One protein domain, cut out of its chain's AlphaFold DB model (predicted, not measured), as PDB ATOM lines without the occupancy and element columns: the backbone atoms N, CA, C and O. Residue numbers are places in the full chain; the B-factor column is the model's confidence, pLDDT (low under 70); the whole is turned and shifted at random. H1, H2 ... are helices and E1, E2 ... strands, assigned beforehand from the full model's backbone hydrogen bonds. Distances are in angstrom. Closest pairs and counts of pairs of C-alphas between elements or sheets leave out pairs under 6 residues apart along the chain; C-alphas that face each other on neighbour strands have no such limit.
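What this domain is: This is residues 41 to 93 of the 148 residues of an uncharacterized protein of Legionellales bacterium (UniProt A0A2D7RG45). With little regular structure, the printed part is a long, flat loop of chain: E1 lies at one edge of the broad end, where residues 48 to 49 pair with residues 54 to 55 in a turn of chain that runs off beyond E1; residues 44 to 71 lead on to the short helix H1 at the far end, and residues 76 to 93 fold back to E1. Residues 66 to 72 and 74 to 80 stick out at the far end. The 53 printed residues hold one named strand, then one named helix; the class is mixed, with under half of the residues in named elements. The whole is loose, radius of gyration of the C-alphas 14.3 A, spanning 39 by 28 by 10 A.

Where its parts are: H1, residues 72 to 75, measures 5.0 A and begins at C-alpha 72 (32.836, 23.974, -17.989). E1, residues 41 to 43, measures 7.0 A and begins at C-alpha 41 (55.835, 43.534, -5.735).

How they stand to each other: H1 and E1 are apart. H1 is too short for an O i to N i+4 pair; its one O i to N i+3 pair is within hydrogen-bond range. E1 pairs with no named strand, but its residues 42 to 43 pair antiparallel with residues 92 to 93, as do residues 48 to 49 with 54 to 55.

The domain as a whole: The farthest C-alphas, of Pro 45 and Trp 77, are 39.5 A apart. The printed part has no cut. The link from E1 to H1 is long, 28 residues. Residues 64 to 84 have pLDDT under 70.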
ATOM      1  N   CYS A  41      56.244  43.302  -4.363       91.31
ATOM      2  CA  CYS A  41      55.835  43.534  -5.735       91.31
ATOM      3  C   CYS A  41      56.702  42.710  -6.690       91.31
ATOM      4  O   CYS A  41      57.815  42.284  -6.375       91.31
ATOM      5  N   ARG A  42      56.179  42.474  -7.890       92.44
ATOM      6  CA  ARG A  42      56.919  41.832  -8.969       92.44
ATOM      7  C   ARG A  42      56.683  42.585 -10.262       92.44
ATOM      8  O   ARG A  42      55.650  43.233 -10.417       92.44
ATOM      9  N   TYR A  43      57.650  42.493 -11.164       91.62
ATOM     10  CA  TYR A  43      57.522  43.008 -12.521       91.62
ATOM     11  C   TYR A  43      58.339  42.172 -13.512       91.62
ATOM     12  O   TYR A  43      59.228  41.402 -13.131       91.62
ATOM     13  N   HIS A  44      58.020  42.321 -14.796       91.56
ATOM     14  CA  HIS A  44      58.831  41.809 -15.894       91.56
ATOM     15  C   HIS A  44      59.734  42.937 -16.419       91.56
ATOM     16  O   HIS A  44      59.212  43.959 -16.862       91.56
ATOM     17  N   PRO A  45      61.070  42.796 -16.367       92.00
ATOM     18  CA  PRO A  45      61.985  43.794 -16.923       92.00
ATOM     19  C   PRO A  45      62.122  43.698 -18.450       92.00
ATOM     20  O   PRO A  45      62.552  44.655 -19.084       92.00
ATOM     21  N   GLY A  46      61.795  42.540 -19.033       91.75
ATOM     22  CA  GLY A  46      61.857  42.306 -20.476       91.75
ATOM     23  C   GLY A  46      60.584  42.744 -21.195       91.75
ATOM     24  O   GLY A  46      59.563  42.987 -20.563       91.75
ATOM     25  N   THR A  47      60.628  42.801 -22.522       93.56
ATOM     26  CA  THR A  47      59.440  42.992 -23.367       93.56
ATOM     27  C   THR A  47      58.764  41.657 -23.668       93.56
ATOM     28  O   THR A  47      59.398  40.598 -23.592       93.56
ATOM     29  N   TYR A  48      57.480  41.701 -24.011       92.88
ATOM     30  CA  TYR A  48      56.758  40.531 -24.499       92.88
ATOM     31  C   TYR A  48      57.086  40.288 -25.976       92.88
ATOM     32  O   TYR A  48      56.971  41.212 -26.782       92.88
ATOM     33  N   ASP A  49      57.527  39.076 -26.314       94.75
ATOM     34  CA  ASP A  49      57.777  38.654 -27.693       94.75
ATOM     35  C   ASP A  49      56.497  38.021 -28.258       94.75
ATOM     36  O   ASP A  49      56.082  36.942 -27.832       94.75
ATOM     37  N   TYR A  50      55.856  38.710 -29.204       92.81
ATOM     38  CA  TYR A  50      54.603  38.265 -29.819       92.81
ATOM     39  C   TYR A  50      54.791  37.090 -30.789       92.81
ATOM     40  O   TYR A  50      53.834  36.353 -31.010       92.81
ATOM     41  N   ASP A  51      55.993  36.886 -31.340       94.00
ATOM     42  CA  ASP A  51      56.247  35.788 -32.281       94.00
ATOM     43  C   ASP A  51      56.357  34.445 -31.546       94.00
ATOM     44  O   ASP A  51      55.946  33.400 -32.055       94.00
ATOM     45  N   LYS A  52      56.907  34.470 -30.328       91.06
ATOM     46  CA  LYS A  52      57.077  33.287 -29.465       91.06
ATOM     47  C   LYS A  52      56.005  33.150 -28.384       91.06
ATOM     48  O   LYS A  52      55.963  32.117 -27.712       91.06
ATOM     49  N   ASP A  53      55.159  34.169 -28.244       90.56
ATOM     50  CA  ASP A  53      54.130  34.292 -27.212       90.56
ATOM     51  C   ASP A  53      54.712  34.118 -25.795       90.56
ATOM     52  O   ASP A  53      54.180  33.375 -24.969       90.56
ATOM     53  N   GLU A  54      55.858  34.761 -25.528       93.81
ATOM     54  CA  GLU A  54      56.569  34.641 -24.250       93.81
ATOM     55  C   GLU A  54      57.285  35.929 -23.807       93.81
ATOM     56  O   GLU A  54      57.754  36.741 -24.608       93.81
ATOM     57  N   TRP A  55      57.419  36.118 -22.494       94.19
ATOM     58  CA  TRP A  55      58.223  37.200 -21.924       94.19
ATOM     59  C   TRP A  55      59.716  36.939 -22.116       94.19
ATOM     60  O   TRP A  55      60.249  35.958 -21.605       94.19
ATOM     61  N   THR A  56      60.441  37.886 -22.712       95.31
ATOM     62  CA  THR A  56      61.900  37.771 -22.933       95.31
ATOM     63  C   THR A  56      62.727  37.613 -21.651       95.31
ATOM     64  O   THR A  56      63.846  37.109 -21.695       95.31
ATOM     65  N   CYS A  57      62.198  38.027 -20.495       93.56
ATOM     66  CA  CYS A  57      62.911  37.963 -19.218       93.56
ATOM     67  C   CYS A  57      62.834  36.605 -18.506       93.56
ATOM     68  O   CYS A  57      63.749  36.267 -17.761       93.56
ATOM     69  N   CYS A  58      61.756  35.840 -18.680       92.00
ATOM     70  CA  CYS A  58      61.541  34.588 -17.942       92.00
ATOM     71  C   CYS A  58      60.885  33.471 -18.762       92.00
ATOM     72  O   CYS A  58      60.650  32.396 -18.220       92.00
ATOM     73  N   GLY A  59      60.571  33.716 -20.036       92.38
ATOM     74  CA  GLY A  59      59.878  32.769 -20.912       92.38
ATOM     75  C   GLY A  59      58.436  32.489 -20.492       92.38
ATOM     76  O   GLY A  59      57.876  31.457 -20.852       92.38
ATOM     77  N   GLU A  60      57.830  33.361 -19.681       91.69
ATOM     78  CA  GLU A  60      56.439  33.175 -19.276       91.69
ATOM     79  C   GLU A  60      55.517  33.394 -20.473       91.69
ATOM     80  O   GLU A  60      55.599  34.425 -21.136       91.69
ATOM     81  N   LYS A  61      54.636  32.426 -20.715       90.06
ATOM     82  CA  LYS A  61      53.671  32.448 -21.813       90.06
ATOM     83  C   LYS A  61      52.318  32.938 -21.339       90.06
ATOM     84  O   LYS A  61      51.992  32.801 -20.158       90.06
ATOM     85  N   LEU A  62      51.515  33.449 -22.265       85.06
ATOM     86  CA  LEU A  62      50.133  33.811 -21.982       85.06
ATOM     87  C   LEU A  62      49.377  32.599 -21.416       85.06
ATOM     88  O   LEU A  62      49.252  31.548 -22.053       85.06
ATOM     89  N   HIS A  63      48.828  32.750 -20.213       79.38
ATOM     90  CA  HIS A  63      47.884  31.788 -19.675       79.38
ATOM     91  C   HIS A  63      46.614  31.850 -20.509       79.38
ATOM     92  O   HIS A  63      45.818  32.778 -20.382       79.38
ATOM     93  N   ASN A  64      46.420  30.847 -21.360       67.00
ATOM     94  CA  ASN A  64      45.213  30.737 -22.155       67.00
ATOM     95  C   ASN A  64      44.065  30.232 -21.265       67.00
ATOM     96  O   ASN A  64      44.066  29.058 -20.877       67.00
ATOM     97  N   PRO A  65      43.044  31.059 -20.959       61.88
ATOM     98  CA  PRO A  65      41.885  30.598 -20.197       61.88
ATOM     99  C   PRO A  65      41.050  29.571 -20.986       61.88
ATOM    100  O   PRO A  65      40.175  28.926 -20.417       61.88
ATOM    101  N   SER A  66      41.332  29.403 -22.284       54.81
ATOM    102  CA  SER A  66      40.635  28.514 -23.219       54.81
ATOM    103  C   SER A  66      40.782  27.014 -22.915       54.81
ATOM    104  O   SER A  66      39.982  26.234 -23.427       54.81
ATOM    105  N   ASN A  67      41.728  26.592 -22.065       49.09
ATOM    106  CA  ASN A  67      41.817  25.185 -21.640       49.09
ATOM    107  C   ASN A  67      40.871  24.831 -20.480       49.09
ATOM    108  O   ASN A  67      40.746  23.661 -20.124       49.09
ATOM    109  N   TYR A  68      40.146  25.806 -19.924       51.62
ATOM    110  CA  TYR A  68      38.903  25.533 -19.211       51.62
ATOM    111  C   TYR A  68      37.784  25.536 -20.246       51.62
ATOM    112  O   TYR A  68      37.281  26.602 -20.592       51.62
ATOM    113  N   ASN A  69      37.463  24.340 -20.757       51.81
ATOM    114  CA  ASN A  69      36.314  24.029 -21.610       51.81
ATOM    115  C   ASN A  69      35.242  25.131 -21.547       51.81
ATOM    116  O   ASN A  69      34.682  25.353 -20.473       51.81
ATOM    117  N   ASP A  70      34.891  25.765 -22.669       55.12
ATOM    118  CA  ASP A  70      33.727  26.671 -22.738       55.12
ATOM    119  C   ASP A  70      32.467  26.014 -22.149       55.12
ATOM    120  O   ASP A  70      31.620  26.659 -21.540       55.12
ATOM    121  N   VAL A  71      32.414  24.686 -22.231       57.53
ATOM    122  CA  VAL A  71      31.430  23.806 -21.607       57.53
ATOM    123  C   VAL A  71      31.469  23.871 -20.067       57.53
ATOM    124  O   VAL A  71      30.427  23.958 -19.429       57.53
ATOM    125  N   GLY A  72      32.649  23.906 -19.444       58.12
ATOM    126  CA  GLY A  72      32.836  23.974 -17.989       58.12
ATOM    127  C   GLY A  72      32.241  25.226 -17.341       58.12
ATOM    128  O   GLY A  72      31.750  25.148 -16.216       58.12
ATOM    129  N   ARG A  73      32.172  26.346 -18.078       55.69
ATOM    130  CA  ARG A  73      31.505  27.584 -17.630       55.69
ATOM    131  C   ARG A  73      30.000  27.402 -17.415       55.69
ATOM    132  O   ARG A  73      29.426  28.083 -16.572       55.69
ATOM    133  N   TYR A  74      29.376  26.468 -18.135       59.56
ATOM    134  CA  TYR A  74      27.958  26.135 -17.987       59.56
ATOM    135  C   TYR A  74      27.689  25.086 -16.894       59.56
ATOM    136  O   TYR A  74      26.552  24.968 -16.442       59.56
ATOM    137  N   PHE A  75      28.712  24.348 -16.437       57.25
ATOM    138  CA  PHE A  75      28.565  23.267 -15.448       57.25
ATOM    139  C   PHE A  75      28.975  23.643 -14.014       57.25
ATOM    140  O   PHE A  75      28.684  22.890 -13.085       57.25
ATOM    141  N   THR A  76      29.590  24.805 -13.781       59.81
ATOM    142  CA  THR A  76      29.924  25.281 -12.428       59.81
ATOM    143  C   THR A  76      28.976  26.390 -11.980       59.81
ATOM    144  O   THR A  76      29.325  27.566 -11.993       59.81
ATOM    145  N   TRP A  77      27.777  26.010 -11.532       51.28
ATOM    146  CA  TRP A  77      26.735  26.925 -11.028       51.28
ATOM    147  C   TRP A  77      27.129  27.745  -9.779       51.28
ATOM    148  O   TRP A  77      26.371  28.615  -9.372       51.28
ATOM    149  N   ASN A  78      28.294  27.490  -9.168       54.53
ATOM    150  CA  ASN A  78      28.717  28.098  -7.898       54.53
ATOM    151  C   ASN A  78      30.217  28.441  -7.801       54.53
ATOM    152  O   ASN A  78      30.705  28.719  -6.706       54.53
ATOM    153  N   GLN A  79      30.984  28.429  -8.897       53.84
ATOM    154  CA  GLN A  79      32.365  28.918  -8.818       53.84
ATOM    155  C   GLN A  79      32.366  30.435  -8.964       53.84
ATOM    156  O   GLN A  79      32.018  30.964 -10.017       53.84
ATOM    157  N   SER A  80      32.749  31.134  -7.892       54.34
ATOM    158  CA  SER A  80      33.109  32.548  -7.943       54.34
ATOM    159  C   SER A  80      34.094  32.738  -9.094       54.34
ATOM    160  O   SER A  80      35.227  32.267  -9.031       54.34
ATOM    161  N   PHE A  81      33.624  33.354 -10.177       57.31
ATOM    162  CA  PHE A  81      34.370  33.537 -11.414       57.31
ATOM    163  C   PHE A  81      35.540  34.485 -11.140       57.31
ATOM    164  O   PHE A  81      35.402  35.703 -11.234       57.31
ATOM    165  N   SER A  82      36.681  33.942 -10.723       57.69
ATOM    166  CA  SER A  82      37.917  34.709 -10.665       57.69
ATOM    167  C   SER A  82      38.562  34.592 -12.042       57.69
ATOM    168  O   SER A  82      38.987  33.491 -12.403       57.69
ATOM    169  N   PRO A  83      38.577  35.661 -12.862       66.19
ATOM    170  CA  PRO A  83      39.255  35.607 -14.145       66.19
ATOM    171  C   PRO A  83      40.722  35.275 -13.881       66.19
ATOM    172  O   PRO A  83      41.420  36.011 -13.180       66.19
ATOM    173  N   VAL A  84      41.181  34.140 -14.409       68.94
ATOM    174  CA  VAL A  84      42.601  33.793 -14.379       68.94
ATOM    175  C   VAL A  84      43.343  34.930 -15.073       68.94
ATOM    176  O   VAL A  84      42.979  35.331 -16.181       68.94
ATOM    177  N   LYS A  85      44.344  35.501 -14.399       74.00
ATOM    178  CA  LYS A  85      45.164  36.552 -14.995       74.00
ATOM    179  C   LYS A  85      45.898  35.976 -16.203       74.00
ATOM    180  O   LYS A  85      46.437  34.876 -16.127       74.00
ATOM    181  N   ALA A  86      45.929  36.740 -17.291       77.69
ATOM    182  CA  ALA A  86      46.612  36.346 -18.522       77.69
ATOM    183  C   ALA A  86      48.121  36.121 -18.304       77.69
ATOM    184  O   ALA A  86      48.713  35.260 -18.942       77.69
ATOM    185  N   PHE A  87      48.718  36.853 -17.364       83.81
ATOM    186  CA  PHE A  87      50.112  36.717 -16.956       83.81
ATOM    187  C   PHE A  87      50.219  36.736 -15.432       83.81
ATOM    188  O   PHE A  87      49.336  37.254 -14.732       83.81
ATOM    189  N   SER A  88      51.326  36.217 -14.914       85.38
ATOM    190  CA  SER A  88      51.773  36.477 -13.558       85.38
ATOM    191  C   SER A  88      52.042  37.972 -13.363       85.38
ATOM    192  O   SER A  88      52.108  38.769 -14.299       85.38
ATOM    193  N   ASN A  89      52.183  38.383 -12.105       82.56
ATOM    194  CA  ASN A  89      52.487  39.779 -11.801       82.56
ATOM    195  C   ASN A  89      53.940  40.159 -12.163       82.56
ATOM    196  O   ASN A  89      54.284  41.329 -12.048       82.56
ATOM    197  N   GLY A  90      54.804  39.206 -12.530       90.00
ATOM    198  CA  GLY A  90      56.222  39.463 -12.766       90.00
ATOM    199  C   GLY A  90      57.146  38.357 -12.272       90.00
ATOM    200  O   GLY A  90      56.848  37.646 -11.306       90.00
ATOM    201  N   CYS A  91      58.330  38.278 -12.880       90.06
ATOM    202  CA  CYS A  91      59.396  37.363 -12.472       90.06
ATOM    203  C   CYS A  91      60.398  37.985 -11.488       90.06
ATOM    204  O   CYS A  91      60.979  37.263 -10.681       90.06
ATOM    205  N   THR A  92      60.595  39.306 -11.531       92.06
ATOM    206  CA  THR A  92      61.632  39.986 -10.742       92.06
ATOM    207  C   THR A  92      61.003  40.652  -9.520       92.06
ATOM    208  O   THR A  92      60.063  41.431  -9.699       92.06
ATOM    209  N   PRO A  93      61.470  40.356  -8.293       91.75
ATOM    210  CA  PRO A  93      60.958  40.983  -7.081       91.75
ATOM    211  C   PRO A  93      61.381  42.456  -7.015       91.75
ATOM    212  O   PRO A  93      62.498  42.810  -7.393       91.75
TER     213      PRO A  93